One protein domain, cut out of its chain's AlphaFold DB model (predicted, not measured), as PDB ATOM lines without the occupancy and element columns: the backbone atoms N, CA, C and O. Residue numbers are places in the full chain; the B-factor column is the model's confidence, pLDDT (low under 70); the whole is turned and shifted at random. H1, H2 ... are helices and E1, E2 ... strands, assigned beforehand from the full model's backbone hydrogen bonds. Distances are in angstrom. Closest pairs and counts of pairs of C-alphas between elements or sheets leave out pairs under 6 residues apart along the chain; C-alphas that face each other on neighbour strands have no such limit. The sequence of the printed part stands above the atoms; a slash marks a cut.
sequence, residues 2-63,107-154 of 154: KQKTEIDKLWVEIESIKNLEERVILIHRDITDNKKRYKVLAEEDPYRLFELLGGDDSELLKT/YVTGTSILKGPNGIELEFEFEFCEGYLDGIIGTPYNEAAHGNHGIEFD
ATOM      1  N   LYS A   2      12.914 -10.702  -2.457       62.81
ATOM      2  CA  LYS A   2      11.749 -11.614  -2.580       62.81
ATOM      3  C   LYS A   2      10.382 -10.924  -2.749       62.81
ATOM      4  O   LYS A   2       9.593 -11.386  -3.552       62.81
ATOM      5  N   GLN A   3      10.113  -9.827  -2.031       65.56
ATOM      6  CA  GLN A   3       8.837  -9.093  -2.147       65.56
ATOM      7  C   GLN A   3       8.609  -8.513  -3.547       65.56
ATOM      8  O   GLN A   3       7.542  -8.711  -4.112       65.56
ATOM      9  N   LYS A   4       9.634  -7.880  -4.138       72.81
ATOM     10  CA  LYS A   4       9.558  -7.335  -5.501       72.81
ATOM     11  C   LYS A   4       9.187  -8.418  -6.523       72.81
ATOM     12  O   LYS A   4       8.317  -8.208  -7.349       72.81
ATOM     13  N   THR A   5       9.743  -9.623  -6.368       80.81
ATOM     14  CA  THR A   5       9.438 -10.767  -7.243       80.81
ATOM     15  C   THR A   5       8.008 -11.298  -7.102       80.81
ATOM     16  O   THR A   5       7.529 -11.960  -8.014       80.81
ATOM     17  N   GLU A   6       7.339 -11.074  -5.969       88.00
ATOM     18  CA  GLU A   6       5.935 -11.466  -5.780       88.00
ATOM     19  C   GLU A   6       4.974 -10.397  -6.319       88.00
ATOM     20  O   GLU A   6       3.994 -10.751  -6.968       88.00
ATOM     21  N   ILE A   7       5.289  -9.110  -6.137       92.81
ATOM     22  CA  ILE A   7       4.534  -7.993  -6.733       92.81
ATOM     23  C   ILE A   7       4.574  -8.082  -8.267       92.81
ATOM     24  O   ILE A   7       3.530  -8.050  -8.911       92.81
ATOM     25  N   ASP A   8       5.751  -8.334  -8.850       94.50
ATOM     26  CA  ASP A   8       5.911  -8.514 -10.300       94.50
ATOM     27  C   ASP A   8       5.022  -9.644 -10.858       94.50
ATOM     28  O   ASP A   8       4.487  -9.538 -11.961       94.50
ATOM     29  N   LYS A   9       4.821 -10.734 -10.101       95.81
ATOM     30  CA  LYS A   9       3.929 -11.831 -10.521       95.81
ATOM     31  C   LYS A   9       2.466 -11.406 -10.548       95.81
ATOM     32  O   LYS A   9       1.741 -11.843 -11.435       95.81
ATOM     33  N   LEU A  10       2.039 -10.591  -9.585       96.81
ATOM     34  CA  LEU A  10       0.673 -10.077  -9.532       96.81
ATOM     35  C   LEU A  10       0.410  -9.112 -10.696       96.81
ATOM     36  O   LEU A  10      -0.646  -9.207 -11.319       96.81
ATOM     37  N   TRP A  11       1.386  -8.268 -11.053       97.06
ATOM     38  CA  TRP A  11       1.311  -7.445 -12.263       97.06
ATOM     39  C   TRP A  11       1.127  -8.304 -13.520       97.06
ATOM     40  O   TRP A  11       0.174  -8.103 -14.270       97.06
ATOM     41  N   VAL A  12       1.978  -9.320 -13.707       96.50
ATOM     42  CA  VAL A  12       1.885 -10.239 -14.856       96.50
ATOM     43  C   VAL A  12       0.540 -10.969 -14.897       96.50
ATOM     44  O   VAL A  12      -0.012 -11.184 -15.977       96.50
ATOM     45  N   GLU A  13      -0.004 -11.356 -13.742       96.00
ATOM     46  CA  GLU A  13      -1.304 -12.023 -13.652       96.00
ATOM     47  C   GLU A  13      -2.433 -11.135 -14.184       96.00
ATOM     48  O   GLU A  13      -3.177 -11.580 -15.060       96.00
ATOM     49  N   ILE A  14      -2.521  -9.875 -13.745       96.12
ATOM     50  CA  ILE A  14      -3.542  -8.934 -14.234       96.12
ATOM     51  C   ILE A  14      -3.327  -8.618 -15.721       96.12
ATOM     52  O   ILE A  14      -4.270  -8.670 -16.511       96.12
ATOM     53  N   GLU A  15      -2.091  -8.341 -16.140       95.50
ATOM     54  CA  GLU A  15      -1.756  -8.000 -17.531       95.50
ATOM     55  C   GLU A  15      -2.042  -9.144 -18.519       95.50
ATOM     56  O   GLU A  15      -2.304  -8.917 -19.712       95.50
ATOM     57  N   SER A  16      -2.008 -10.388 -18.032       96.62
ATOM     58  CA  SER A  16      -2.340 -11.569 -18.831       96.62
ATOM     59  C   SER A  16      -3.821 -11.622 -19.220       96.62
ATOM     60  O   SER A  16      -4.148 -12.150 -20.288       96.62
ATOM     61  N   ILE A  17      -4.700 -11.006 -18.422       97.19
ATOM     62  CA  ILE A  17      -6.130 -10.866 -18.708       97.19
ATOM     63  C   ILE A  17      -6.288  -9.828 -19.818       97.19
ATOM     64  O   ILE A  17      -5.899  -8.672 -19.664       97.19
ATOM     65  N   LYS A  18      -6.818 -10.237 -20.976       93.75
ATOM     66  CA  LYS A  18      -6.935  -9.364 -22.159       93.75
ATOM     67  C   LYS A  18      -8.200  -8.520 -22.171       93.75
ATOM     68  O   LYS A  18      -8.208  -7.473 -22.810       93.75
ATOM     69  N   ASN A  19      -9.250  -8.977 -21.502       95.69
ATOM     70  CA  ASN A  19     -10.509  -8.260 -21.426       95.69
ATOM     71  C   ASN A  19     -10.478  -7.280 -20.240       95.69
ATOM     72  O   ASN A  19     -10.174  -7.670 -19.115       95.69
ATOM     73  N   LEU A  20     -10.795  -6.015 -20.506       94.88
ATOM     74  CA  LEU A  20     -10.827  -4.959 -19.495       94.88
ATOM     75  C   LEU A  20     -11.858  -5.232 -18.392       94.88
ATOM     76  O   LEU A  20     -11.545  -5.139 -17.209       94.88
ATOM     77  N   GLU A  21     -13.067  -5.634 -18.780       95.56
ATOM     78  CA  GLU A  21     -14.158  -5.954 -17.860       95.56
ATOM     79  C   GLU A  21     -13.765  -7.089 -16.909       95.56
ATOM     80  O   GLU A  21     -14.085  -7.045 -15.724       95.56
ATOM     81  N   GLU A  22     -13.023  -8.087 -17.397       96.44
ATOM     82  CA  GLU A  22     -12.528  -9.185 -16.562       96.44
ATOM     83  C   GLU A  22     -11.523  -8.703 -15.505       96.44
ATOM     84  O   GLU A  22     -11.549  -9.206 -14.379       96.44
ATOM     85  N   ARG A  23     -10.679  -7.709 -15.821       96.69
ATOM     86  CA  ARG A  23      -9.766  -7.094 -14.838       96.69
ATOM     87  C   ARG A  23     -10.538  -6.322 -13.773       96.69
ATOM     88  O   ARG A  23     -10.280  -6.502 -12.586       96.69
ATOM     89  N   VAL A  24     -11.524  -5.526 -14.185       96.81
ATOM     90  CA  VAL A  24     -12.397  -4.778 -13.267       96.81
ATOM     91  C   VAL A  24     -13.164  -5.735 -12.348       96.81
ATOM     92  O   VAL A  24     -13.152  -5.561 -11.130       96.81
ATOM     93  N   ILE A  25     -13.746  -6.811 -12.893       96.75
ATOM     94  CA  ILE A  25     -14.410  -7.861 -12.103       96.75
ATOM     95  C   ILE A  25     -13.439  -8.511 -11.109       96.75
ATOM     96  O   ILE A  25     -13.831  -8.796  -9.975       96.75
ATOM     97  N   LEU A  26     -12.199  -8.790 -11.522       96.62
ATOM     98  CA  LEU A  26     -11.189  -9.408 -10.663       96.62
ATOM     99  C   LEU A  26     -10.892  -8.536  -9.440       96.62
ATOM    100  O   LEU A  26     -10.939  -9.045  -8.320       96.62
ATOM    101  N   ILE A  27     -10.615  -7.247  -9.655       97.00
ATOM    102  CA  ILE A  27     -10.313  -6.295  -8.580       97.00
ATOM    103  C   ILE A  27     -11.526  -6.097  -7.678       97.00
ATOM    104  O   ILE A  27     -11.416  -6.257  -6.465       97.00
ATOM    105  N   HIS A  28     -12.706  -5.873  -8.260       96.25
ATOM    106  CA  HIS A  28     -13.944  -5.755  -7.493       96.25
ATOM    107  C   HIS A  28     -14.175  -6.980  -6.597       96.25
ATOM    108  O   HIS A  28     -14.422  -6.832  -5.406       96.25
ATOM    109  N   ARG A  29     -14.028  -8.205  -7.124       96.12
ATOM    110  CA  ARG A  29     -14.166  -9.431  -6.319       96.12
ATOM    111  C   ARG A  29     -13.114  -9.546  -5.223       96.12
ATOM    112  O   ARG A  29     -13.420 -10.038  -4.144       96.12
ATOM    113  N   ASP A  30     -11.877  -9.140  -5.492       96.38
ATOM    114  CA  ASP A  30     -10.806  -9.156  -4.494       96.38
ATOM    115  C   ASP A  30     -11.117  -8.237  -3.301       96.38
ATOM    116  O   ASP A  30     -10.808  -8.587  -2.157       96.38
ATOM    117  N   ILE A  31     -11.788  -7.112  -3.567       94.38
ATOM    118  CA  ILE A  31     -12.288  -6.161  -2.567       94.38
ATOM    119  C   ILE A  31     -13.514  -6.728  -1.846       94.38
ATOM    120  O   ILE A  31     -13.487  -6.870  -0.624       94.38
ATOM    121  N   THR A  32     -14.569  -7.112  -2.575       93.38
ATOM    122  CA  THR A  32     -15.839  -7.557  -1.972       93.38
ATOM    123  C   THR A  32     -15.712  -8.862  -1.195       93.38
ATOM    124  O   THR A  32     -16.393  -9.046  -0.190       93.38
ATOM    125  N   ASP A  33     -14.825  -9.764  -1.624       95.00
ATOM    126  CA  ASP A  33     -14.524 -11.001  -0.893       95.00
ATOM    127  C   ASP A  33     -13.531 -10.765   0.266       95.00
ATOM    128  O   ASP A  33     -13.141 -11.721   0.941       95.00
ATOM    129  N   ASN A  34     -13.079  -9.520   0.479       91.69
ATOM    130  CA  ASN A  34     -12.073  -9.113   1.464       91.69
ATOM    131  C   ASN A  34     -10.767  -9.933   1.384       91.69
ATOM    132  O   ASN A  34     -10.123 -10.223   2.395       91.69
ATOM    133  N   LYS A  35     -10.376 -10.340   0.172       93.94
ATOM    134  CA  LYS A  35      -9.121 -11.068  -0.076       93.94
ATOM    135  C   LYS A  35      -7.927 -10.123  -0.070       93.94
ATOM    136  O   LYS A  35      -6.873 -10.498   0.442       93.94
ATOM    137  N   LYS A  36      -8.105  -8.916  -0.628       92.38
ATOM    138  CA  LYS A  36      -7.098  -7.840  -0.693       92.38
ATOM    139  C   LYS A  36      -5.752  -8.298  -1.272       92.38
ATOM    140  O   LYS A  36      -4.702  -7.773  -0.904       92.38
ATOM    141  N   ARG A  37      -5.757  -9.282  -2.176       95.56
ATOM    142  CA  ARG A  37      -4.547  -9.839  -2.791       95.56
ATOM    143  C   ARG A  37      -3.832  -8.808  -3.658       95.56
ATOM    144  O   ARG A  37      -2.604  -8.783  -3.659       95.56
ATOM    145  N   TYR A  38      -4.587  -7.979  -4.380       96.62
ATOM    146  CA  TYR A  38      -4.023  -6.975  -5.291       96.62
ATOM    147  C   TYR A  38      -3.904  -5.584  -4.664       96.62
ATOM    148  O   TYR A  38      -3.409  -4.675  -5.321       96.62
ATOM    149  N   LYS A  39      -4.255  -5.424  -3.378       95.75
ATOM    150  CA  LYS A  39      -4.085  -4.157  -2.647       95.75
ATOM    151  C   LYS A  39      -2.650  -3.628  -2.730       95.75
ATOM    152  O   LYS A  39      -2.443  -2.443  -2.930       95.75
ATOM    153  N   VAL A  40      -1.665  -4.525  -2.658       95.56
ATOM    154  CA  VAL A  40      -0.241  -4.168  -2.760       95.56
ATOM    155  C   VAL A  40       0.124  -3.510  -4.097       95.56
ATOM    156  O   VAL A  40       1.095  -2.769  -4.155       95.56
ATOM    157  N   LEU A  41      -0.637  -3.760  -5.169       96.44
ATOM    158  CA  LEU A  41      -0.425  -3.099  -6.460       96.44
ATOM    159  C   LEU A  41      -0.898  -1.648  -6.418       96.44
ATOM    160  O   LEU A  41      -0.192  -0.768  -6.892       96.44
ATOM    161  N   ALA A  42      -2.052  -1.411  -5.790       94.75
ATOM    162  CA  ALA A  42      -2.592  -0.076  -5.554       94.75
ATOM    163  C   ALA A  42      -1.694   0.756  -4.618       94.75
ATOM    164  O   ALA A  42      -1.620   1.968  -4.754       94.75
ATOM    165  N   GLU A  43      -1.000   0.109  -3.678       93.81
ATOM    166  CA  GLU A  43      -0.053   0.764  -2.763       93.81
ATOM    167  C   GLU A  43       1.324   1.029  -3.396       93.81
ATOM    168  O   GLU A  43       2.035   1.923  -2.946       93.81
ATOM    169  N   GLU A  44       1.735   0.234  -4.392       95.00
ATOM    170  CA  GLU A  44       3.056   0.354  -5.025       95.00
ATOM    171  C   GLU A  44       3.053   1.303  -6.221       95.00
ATOM    172  O   GLU A  44       3.936   2.151  -6.321       95.00
ATOM    173  N   ASP A  45       2.068   1.158  -7.109       96.12
ATOM    174  CA  ASP A  45       1.902   1.992  -8.297       96.12
ATOM    175  C   ASP A  45       0.401   2.112  -8.634       96.12
ATOM    176  O   ASP A  45      -0.133   1.369  -9.472       96.12
ATOM    177  N   PRO A  46      -0.323   3.014  -7.942       96.12
ATOM    178  CA  PRO A  46      -1.757   3.189  -8.151       96.12
ATOM    179  C   PRO A  46      -2.088   3.643  -9.576       96.12
ATOM    180  O   PRO A  46      -3.121   3.235 -10.107       96.12
ATOM    181  N   TYR A  47      -1.208   4.422 -10.216       96.56
ATOM    182  CA  TYR A  47      -1.401   4.884 -11.592       96.56
ATOM    183  C   TYR A  47      -1.377   3.729 -12.574       96.56
ATOM    184  O   TYR A  47      -2.291   3.585 -13.382       96.56
ATOM    185  N   ARG A  48      -0.385   2.844 -12.464       96.88
ATOM    186  CA  ARG A  48      -0.337   1.658 -13.315       96.88
ATOM    187  C   ARG A  48      -1.561   0.772 -13.119       96.88
ATOM    188  O   ARG A  48      -2.070   0.213 -14.090       96.88
ATOM    189  N   LEU A  49      -2.053   0.626 -11.886       97.38
ATOM    190  CA  LEU A  49      -3.288  -0.120 -11.644       97.38
ATOM    191  C   LEU A  49      -4.490   0.561 -12.315       97.38
ATOM    192  O   LEU A  49      -5.264  -0.124 -12.981       97.38
ATOM    193  N   PHE A  50      -4.622   1.879 -12.171       97.25
ATOM    194  CA  PHE A  50      -5.666   2.681 -12.809       97.25
ATOM    195  C   PHE A  50      -5.659   2.513 -14.338       97.25
ATOM    196  O   PHE A  50      -6.670   2.110 -14.916       97.25
ATOM    197  N   GLU A  51      -4.505   2.687 -14.989       96.31
ATOM    198  CA  GLU A  51      -4.348   2.500 -16.440       96.31
ATOM    199  C   GLU A  51      -4.664   1.061 -16.879       96.31
ATOM    200  O   GLU A  51      -5.342   0.832 -17.884       96.31
ATOM    201  N   LEU A  52      -4.224   0.051 -16.116       96.31
ATOM    202  CA  LEU A  52      -4.517  -1.353 -16.427       96.31
ATOM    203  C   LEU A  52      -6.007  -1.689 -16.341       96.31
ATOM    204  O   LEU A  52      -6.452  -2.630 -17.012       96.31
ATOM    205  N   LEU A  53      -6.757  -0.950 -15.528       96.62
ATOM    206  CA  LEU A  53      -8.208  -1.050 -15.403       96.62
ATOM    207  C   LEU A  53      -8.956  -0.156 -16.401       96.62
ATOM    208  O   LEU A  53     -10.183  -0.205 -16.442       96.62
ATOM    209  N   GLY A  54      -8.226   0.555 -17.267       95.31
ATOM    210  CA  GLY A  54      -8.778   1.356 -18.359       95.31
ATOM    211  C   GLY A  54      -9.111   2.781 -17.959       95.31
ATOM    212  O   GLY A  54      -9.945   3.400 -18.612       95.31
ATOM    213  N   GLY A  55      -8.498   3.268 -16.886       95.50
ATOM    214  CA  GLY A  55      -8.608   4.653 -16.480       95.50
ATOM    215  C   GLY A  55      -7.960   5.620 -17.466       95.50
ATOM    216  O   GLY A  55      -6.952   5.303 -18.097       95.50
ATOM    217  N   ASP A  56      -8.564   6.802 -17.563       93.81
ATOM    218  CA  ASP A  56      -8.101   7.961 -18.322       93.81
ATOM    219  C   ASP A  56      -8.179   9.186 -17.395       93.81
ATOM    220  O   ASP A  56      -9.246   9.523 -16.877       93.81
ATOM    221  N   ASP A  57      -7.038   9.819 -17.129       89.19
ATOM    222  CA  ASP A  57      -6.932  10.968 -16.226       89.19
ATOM    223  C   ASP A  57      -7.464  12.272 -16.849       89.19
ATOM    224  O   ASP A  57      -7.684  13.263 -16.150       89.19
ATOM    225  N   SER A  58      -7.749  12.280 -18.153       89.12
ATOM    226  CA  SER A  58      -8.413  13.406 -18.811       89.12
ATOM    227  C   SER A  58      -9.913  13.494 -18.499       89.12
ATOM    228  O   SER A  58     -10.513  14.553 -18.696       89.12
ATOM    229  N   GLU A  59     -10.512  12.420 -17.969       87.12
ATOM    230  CA  GLU A  59     -11.937  12.341 -17.615       87.12
ATOM    231  C   GLU A  59     -12.223  12.675 -16.139       87.12
ATOM    232  O   GLU A  59     -13.344  12.480 -15.662       87.12
ATOM    233  N   LEU A  60     -11.230  13.185 -15.401       92.69
ATOM    234  CA  LEU A  60     -11.372  13.491 -13.978       92.69
ATOM    235  C   LEU A  60     -12.403  14.591 -13.713       92.69
ATOM    236  O   LEU A  60     -12.319  15.701 -14.249       92.69
ATOM    237  N   LEU A  61     -13.335  14.296 -12.807       91.56
ATOM    238  CA  LEU A  61     -14.262  15.276 -12.251       91.56
ATOM    239  C   LEU A  61     -13.571  15.989 -11.095       91.56
ATOM    240  O   LEU A  61     -13.267  15.359 -10.085       91.56
ATOM    241  N   LYS A  62     -13.276  17.279 -11.268       92.81
ATOM    242  CA  LYS A  62     -12.562  18.074 -10.265       92.81
ATOM    243  C   LYS A  62     -13.511  18.653  -9.226       92.81
ATOM    244  O   LYS A  62     -14.580  19.136  -9.592       92.81
ATOM    245  N   THR A  63     -13.040  18.696  -7.986       93.00
ATOM    246  CA  THR A  63     -13.725  19.298  -6.841       93.00
ATOM    247  C   THR A  63     -12.752  20.206  -6.093       93.00
ATOM    248  O   THR A  63     -11.598  19.823  -5.869       93.00
ATOM    249  N   TYR A 107      -7.581  23.393  -1.704       92.81
ATOM    250  CA  TYR A 107      -7.185  22.062  -2.143       92.81
ATOM    251  C   TYR A 107      -8.070  21.597  -3.303       92.81
ATOM    252  O   TYR A 107      -9.238  21.966  -3.386       92.81
ATOM    253  N   VAL A 108      -7.519  20.814  -4.232       94.19
ATOM    254  CA  VAL A 108      -8.256  20.326  -5.405       94.19
ATOM    255  C   VAL A 108      -8.053  18.828  -5.526       94.19
ATOM    256  O   VAL A 108      -6.914  18.362  -5.620       94.19
ATOM    257  N   THR A 109      -9.157  18.088  -5.592       94.31
ATOM    258  CA  THR A 109      -9.136  16.664  -5.938       94.31
ATOM    259  C   THR A 109      -9.812  16.414  -7.275       94.31
ATOM    260  O   THR A 109     -10.516  17.268  -7.816       94.31
ATOM    261  N   GLY A 110      -9.547  15.245  -7.850       93.94
ATOM    262  CA  GLY A 110     -10.295  14.707  -8.975       93.94
ATOM    263  C   GLY A 110     -10.786  13.306  -8.666       93.94
ATOM    264  O   GLY A 110     -10.068  12.531  -8.041       93.94
ATOM    265  N   THR A 111     -11.977  12.957  -9.135       93.88
ATOM    266  CA  THR A 111     -12.525  11.605  -8.995       93.88
ATOM    267  C   THR A 111     -12.686  10.937 -10.358       93.88
ATOM    268  O   THR A 111     -13.036  11.574 -11.358       93.88
ATOM    269  N   SER A 112     -12.406   9.632 -10.407       94.50
ATOM    270  CA  SER A 112     -12.685   8.766 -11.555       94.50
ATOM    271  C   SER A 112     -13.388   7.500 -11.088       94.50
ATOM    272  O   SER A 112     -12.895   6.795 -10.208       94.50
ATOM    273  N   ILE A 113     -14.524   7.184 -11.710       93.88
ATOM    274  CA  ILE A 113     -15.281   5.961 -11.437       93.88
ATOM    275  C   ILE A 113     -15.185   5.052 -12.659       93.88
ATOM    276  O   ILE A 113     -15.861   5.261 -13.671       93.88
ATOM    277  N   LEU A 114     -14.370   4.001 -12.554       94.50
ATOM    278  CA  LEU A 114     -14.238   2.992 -13.598       94.50
ATOM    279  C   LEU A 114     -15.437   2.047 -13.550       94.50
ATOM    280  O   LEU A 114     -15.644   1.313 -12.579       94.50
ATOM    281  N   LYS A 115     -16.229   2.058 -14.625       92.69
ATOM    282  CA  LYS A 115     -17.451   1.257 -14.739       92.69
ATOM    283  C   LYS A 115     -17.156  -0.102 -15.358       92.69
ATOM    284  O   LYS A 115     -16.694  -0.205 -16.491       92.69
ATOM    285  N   GLY A 116     -17.471  -1.150 -14.611       91.81
ATOM    286  CA  GLY A 116     -17.471  -2.529 -15.071       91.81
ATOM    287  C   GLY A 116     -18.865  -3.026 -15.472       91.81
ATOM    288  O   GLY A 116     -19.868  -2.311 -15.376       91.81
ATOM    289  N   PRO A 117     -18.966  -4.294 -15.893       91.62
ATOM    290  CA  PRO A 117     -20.249  -4.911 -16.201       91.62
ATOM    291  C   PRO A 117     -21.110  -5.060 -14.941       91.62
ATOM    292  O   PRO A 117     -20.606  -5.179 -13.825       91.62
ATOM    293  N   ASN A 118     -22.429  -5.129 -15.133       90.50
ATOM    294  CA  ASN A 118     -23.417  -5.342 -14.066       90.50
ATOM    295  C   ASN A 118     -23.389  -4.289 -12.937       90.50
ATOM    296  O   ASN A 118     -23.742  -4.612 -11.806       90.50
ATOM    297  N   GLY A 119     -22.993  -3.048 -13.240       91.62
ATOM    298  CA  GLY A 119     -22.976  -1.954 -12.263       91.62
ATOM    299  C   GLY A 119     -21.811  -2.014 -11.274       91.62
ATOM    300  O   GLY A 119     -21.906  -1.428 -10.205       91.62
ATOM    301  N   ILE A 120     -20.738  -2.741 -11.603       94.75
ATOM    302  CA  ILE A 120     -19.485  -2.661 -10.849       94.75
ATOM    303  C   ILE A 120     -18.897  -1.263 -11.027       94.75
ATOM    304  O   ILE A 120     -18.764  -0.792 -12.156       94.75
ATOM    305  N   GLU A 121     -18.492  -0.649  -9.924       94.00
ATOM    306  CA  GLU A 121     -17.832   0.651  -9.896       94.00
ATOM    307  C   GLU A 121     -16.550   0.530  -9.066       94.00
ATOM    308  O   GLU A 121     -16.551  -0.055  -7.982       94.00
ATOM    309  N   LEU A 122     -15.440   1.016  -9.624       94.69
ATOM    310  CA  LEU A 122     -14.148   1.114  -8.951       94.69
ATOM    311  C   LEU A 122     -13.724   2.577  -8.955       94.69
ATOM    312  O   LEU A 122     -13.462   3.145 -10.012       94.69
ATOM    313  N   GLU A 123     -13.670   3.168  -7.773       93.75
ATOM    314  CA  GLU A 123     -13.415   4.591  -7.600       93.75
ATOM    315  C   GLU A 123     -11.946   4.879  -7.285       93.75
ATOM    316  O   GLU A 123     -11.315   4.191  -6.479       93.75
ATOM    317  N   PHE A 124     -11.416   5.904  -7.943       94.88
ATOM    318  CA  PHE A 124     -10.088   6.456  -7.724       94.88
ATOM    319  C   PHE A 124     -10.205   7.946  -7.426       94.88
ATOM    320  O   PHE A 124     -11.013   8.649  -8.036       94.88
ATOM    321  N   GLU A 125      -9.353   8.420  -6.528       94.56
ATOM    322  CA  GLU A 125      -9.247   9.827  -6.171       94.56
ATOM    323  C   GLU A 125      -7.826  10.322  -6.392       94.56
ATOM    324  O   GLU A 125      -6.849   9.643  -6.068       94.56
ATOM    325  N   PHE A 126      -7.734  11.524  -6.934       94.88
ATOM    326  CA  PHE A 126      -6.519  12.155  -7.392       94.88
ATOM    327  C   PHE A 126      -6.337  13.488  -6.691       94.88
ATOM    328  O   PHE A 126      -7.308  14.203  -6.459       94.88
ATOM    329  N   GLU A 127      -5.094  13.850  -6.413       93.94
ATOM    330  CA  GLU A 127      -4.740  15.163  -5.892       93.94
ATOM    331  C   GLU A 127      -4.114  16.033  -6.980       93.94
ATOM    332  O   GLU A 127      -3.383  15.552  -7.857       93.94
ATOM    333  N   PHE A 128      -4.411  17.330  -6.918       93.56
ATOM    334  CA  PHE A 128      -3.799  18.332  -7.775       93.56
ATOM    335  C   PHE A 128      -2.974  19.309  -6.942       93.56
ATOM    336  O   PHE A 128      -3.444  19.849  -5.942       93.56
ATOM    337  N   CYS A 129      -1.771  19.607  -7.421       88.75
ATOM    338  CA  CYS A 129      -0.889  20.620  -6.859       88.75
ATOM    339  C   CYS A 129      -0.581  21.661  -7.940       88.75
ATOM    340  O   CYS A 129      -0.206  21.318  -9.061       88.75
ATOM    341  N   GLU A 130      -0.807  22.943  -7.638       85.75
ATOM    342  CA  GLU A 130      -0.588  24.063  -8.574       85.75
ATOM    343  C   GLU A 130      -1.290  23.886  -9.943       85.75
ATOM    344  O   GLU A 130      -0.816  24.346 -10.982       85.75
ATOM    345  N   GLY A 131      -2.443  23.207  -9.954       83.69
ATOM    346  CA  GLY A 131      -3.234  22.934 -11.160       83.69
ATOM    347  C   GLY A 131      -2.779  21.720 -11.976       83.69
ATOM    348  O   GLY A 131      -3.454  21.360 -12.946       83.69
ATOM    349  N   TYR A 132      -1.692  21.061 -11.575       88.62
ATOM    350  CA  TYR A 132      -1.195  19.830 -12.181       88.62
ATOM    351  C   TYR A 132      -1.623  18.617 -11.374       88.62
ATOM    352  O   TYR A 132      -1.746  18.683 -10.154       88.62
ATOM    353  N   LEU A 133      -1.860  17.512 -12.076       92.25
ATOM    354  CA  LEU A 133      -2.093  16.223 -11.450       92.25
ATOM    355  C   LEU A 133      -0.816  15.797 -10.718       92.25
ATOM    356  O   LEU A 133       0.234  15.695 -11.352       92.25
ATOM    357  N   ASP A 134      -0.910  15.586  -9.409       93.50
ATOM    358  CA  ASP A 134       0.245  15.277  -8.562       93.50
ATOM    359  C   ASP A 134       0.269  13.791  -8.169       93.50
ATOM    360  O   ASP A 134       1.312  13.139  -8.259       93.50
ATOM    361  N   GLY A 135      -0.892  13.207  -7.852       93.44
ATOM    362  CA  GLY A 135      -0.952  11.831  -7.365       93.44
ATOM    363  C   GLY A 135      -2.337  11.189  -7.389       93.44
ATOM    364  O   GLY A 135      -3.352  11.870  -7.512       93.44
ATOM    365  N   ILE A 136      -2.377   9.863  -7.209       94.56
ATOM    366  CA  ILE A 136      -3.576   9.140  -6.761       94.56
ATOM    367  C   ILE A 136      -3.491   9.006  -5.243       94.56
ATOM    368  O   ILE A 136      -2.559   8.389  -4.725       94.56
ATOM    369  N   ILE A 137      -4.487   9.546  -4.548       92.44
ATOM    370  CA  ILE A 137      -4.601   9.543  -3.082       92.44
ATOM    371  C   ILE A 137      -5.653   8.560  -2.565       92.44
ATOM    372  O   ILE A 137      -5.599   8.146  -1.405       92.44
ATOM    373  N   GLY A 138      -6.578   8.140  -3.429       92.75
ATOM    374  CA  GLY A 138      -7.622   7.174  -3.110       92.75
ATOM    375  C   GLY A 138      -7.726   6.097  -4.180       92.75
ATOM    376  O   GLY A 138      -7.645   6.361  -5.378       92.75
ATOM    377  N   THR A 139      -7.905   4.856  -3.745       94.81
ATOM    378  CA  THR A 139      -8.056   3.684  -4.607       94.81
ATOM    379  C   THR A 139      -9.275   2.877  -4.165       94.81
ATOM    380  O   THR A 139      -9.709   2.996  -3.014       94.81
ATOM    381  N   PRO A 140      -9.760   1.935  -4.990       93.75
ATOM    382  CA  PRO A 140     -10.904   1.098  -4.626       93.75
ATOM    383  C   PRO A 140     -10.684   0.219  -3.377       93.75
ATOM    384  O   PRO A 140     -11.618  -0.405  -2.879       93.75
ATOM    385  N   TYR A 141      -9.445   0.118  -2.880       93.50
ATOM    386  CA  TYR A 141      -9.086  -0.658  -1.691       93.50
ATOM    387  C   TYR A 141      -9.138   0.131  -0.374       93.50
ATOM    388  O   TYR A 141      -8.923  -0.465   0.689       93.50
ATOM    389  N   ASN A 142      -9.376   1.443  -0.414       88.81
ATOM    390  CA  ASN A 142      -9.494   2.276   0.778       88.81
ATOM    391  C   ASN A 142     -10.845   2.008   1.484       88.81
ATOM    392  O   ASN A 142     -11.908   2.070   0.870       88.81
ATOM    393  N   GLU A 143     -10.818   1.654   2.777       65.38
ATOM    394  CA  GLU A 143     -12.036   1.433   3.577       65.38
ATOM    395  C   GLU A 143     -12.645   2.782   3.992       65.38
ATOM    396  O   GLU A 143     -12.260   3.338   5.011       65.38
ATOM    397  N   ALA A 144     -13.626   3.237   3.211       54.41
ATOM    398  CA  ALA A 144     -14.551   4.341   3.483       54.41
ATOM    399  C   ALA A 144     -13.979   5.777   3.522       54.41
ATOM    400  O   ALA A 144     -13.127   6.118   4.334       54.41
ATOM    401  N   ALA A 145     -14.628   6.599   2.685       46.31
ATOM    402  CA  ALA A 145     -14.574   8.048   2.524       46.31
ATOM    403  C   ALA A 145     -13.226   8.621   2.066       46.31
ATOM    404  O   ALA A 145     -12.257   8.683   2.821       46.31
ATOM    405  N   HIS A 146     -13.242   9.093   0.815       53.69
ATOM    406  CA  HIS A 146     -12.607  10.336   0.375       53.69
ATOM    407  C   HIS A 146     -12.289  11.235   1.557       53.69
ATOM    408  O   HIS A 146     -13.134  11.421   2.442       53.69
ATOM    409  N   GLY A 147     -11.041  11.692   1.603       55.31
ATOM    410  CA  GLY A 147     -10.520  12.436   2.732       55.31
ATOM    411  C   GLY A 147     -11.492  13.535   3.135       55.31
ATOM    412  O   GLY A 147     -12.193  14.119   2.312       55.31
ATOM    413  N   ASN A 148     -11.563  13.814   4.431       68.31
ATOM    414  CA  ASN A 148     -12.230  15.016   4.896       68.31
ATOM    415  C   ASN A 148     -11.364  16.204   4.437       68.31
ATOM    416  O   ASN A 148     -10.488  16.661   5.167       68.31
ATOM    417  N   HIS A 149     -11.505  16.579   3.166       82.69
ATOM    418  CA  HIS A 149     -10.654  17.538   2.468       82.69
ATOM    419  C   HIS A 149     -10.975  18.981   2.868       82.69
ATOM    420  O   HIS A 149     -10.202  19.886   2.564       82.69
ATOM    421  N   GLY A 150     -12.082  19.169   3.588       88.62
ATOM    422  CA  GLY A 150     -12.587  20.444   4.062       88.62
ATOM    423  C   GLY A 150     -13.999  20.671   3.541       88.62
ATOM    424  O   GLY A 150     -14.805  19.744   3.462       88.62
ATOM    425  N   ILE A 151     -14.271  21.914   3.175       93.38
ATOM    426  CA  ILE A 151     -15.567  22.379   2.692       93.38
ATOM    427  C   ILE A 151     -15.562  22.379   1.163       93.38
ATOM    428  O   ILE A 151     -14.774  23.088   0.544       93.38
ATOM    429  N   GLU A 152     -16.421  21.564   0.555       93.00
ATOM    430  CA  GLU A 152     -16.591  21.490  -0.901       93.00
ATOM    431  C   GLU A 152     -17.221  22.777  -1.458       93.00
ATOM    432  O   GLU A 152     -18.174  23.297  -0.877       93.00
ATOM    433  N   PHE A 153     -16.714  23.282  -2.589       93.12
ATOM    434  CA  PHE A 153     -17.294  24.441  -3.280       93.12
ATOM    435  C   PHE A 153     -17.034  24.437  -4.798       93.12
ATOM    436  O   PHE A 153     -16.128  23.755  -5.285       93.12
ATOM    437  N   ASP A 154     -17.839  25.218  -5.529       84.44
ATOM    438  CA  ASP A 154     -17.803  25.361  -6.997       84.44
ATOM    439  C   ASP A 154     -16.780  26.408  -7.485       84.44
ATOM    440  O   ASP A 154     -16.807  27.564  -6.999       84.44
TER     441      ASP A 154
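What this domain is: This is residues 2 to 63 and 107 to 154 of the 154 residues of an uncharacterized protein of Bacteroidetes bacterium B1(2017) (UniProt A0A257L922). A strongly twisted sheet of four strands makes one end of the domain, and a loose cluster of four helices gathers at its other end, with H2 and H4 next to the sheet and H1 beyond them, farther from it. After E4 a stretch without a named element, residues 139 to 150, runs back along the length of the sheet to the short strand E5, close to E1. The printed part has 110 residues, with four named helices followed by five named strands; the sheet's order is E1, E2, E3, E4, antiparallel throughout. The class is mixed, helices and strands. The whole is compact, with a radius of gyration of the C-alphas of 14.4 A and spans of 41 by 35 by 25 A.

Where its parts are: In the sheet, E1 is residues 61 to 63, E2 residues 107 to 115 and E3 residues 121 to 129, the last two each 26.4 A long; E4 is residues 132 to 138, 16.8 A. C-alpha 107 is at (-7.185, 22.062, -2.143). H1, residues 2 to 16, is 21.5 A long and begins at C-alpha 2, (11.749, -11.614, -2.580). H2 is residues 20 to 32, 18.4 A; H3 is residues 39 to 44 and H4 residues 46 to 52. E5, residues 151 to 153, ends at C-alpha 153, (-17.294, 24.441, -3.280).

How they stand to each other: E2, E3 and E4 form a meander, each strand the antiparallel neighbour of the one before; E2 and E3 are a hairpin, as are E3 and E4. N 112 and O 124 are 2.9 A apart, and N 127 and O 135 are 2.9 A apart, both within hydrogen-bond range. E1 and E4 are the edge strands; between E1 and E2, N 63 and O 109 are 2.9 A apart, within range. H2 is on one face of the sheet, giving two layers, helices on one face of a sheet; its closest C-alphas to E3 are those of His 28 and Leu 122, 7.0 A. H4 only grazes the sheet, with residues 46 to 50. H3 only just grazes it, with residues 42 to 43. H1 is not on the sheet, but its residues 7 to 11 touch H3, the closest C-alphas being those of Ile 7 and Leu 41, 7.0 A; their lines are only just about perpendicular, at 70.4 degrees. H1 and H2 are close but not clearly touching, at a steep tilt of 49 degrees, opposite ways; the closest C-alphas, of Ile 14 and Arg 23, are 6.5 A apart. E5 pairs with no named strand. In H2, H3 and H4 every O i to N i+4 pair is within hydrogen-bond range; in H1, 10 of 11 are.

The domain as a whole: The C-alphas of Lys 2 and Asp 154, the two farthest apart, are 47.5 A from each other. Residues 64 to 106 are not printed, and C-alphas 63 and 107 are 8.5 A apart across this cut. The link from E4 to E5, 12 residues, is long. Confidence is under 70 at residues 2 to 3 and 143 to 148.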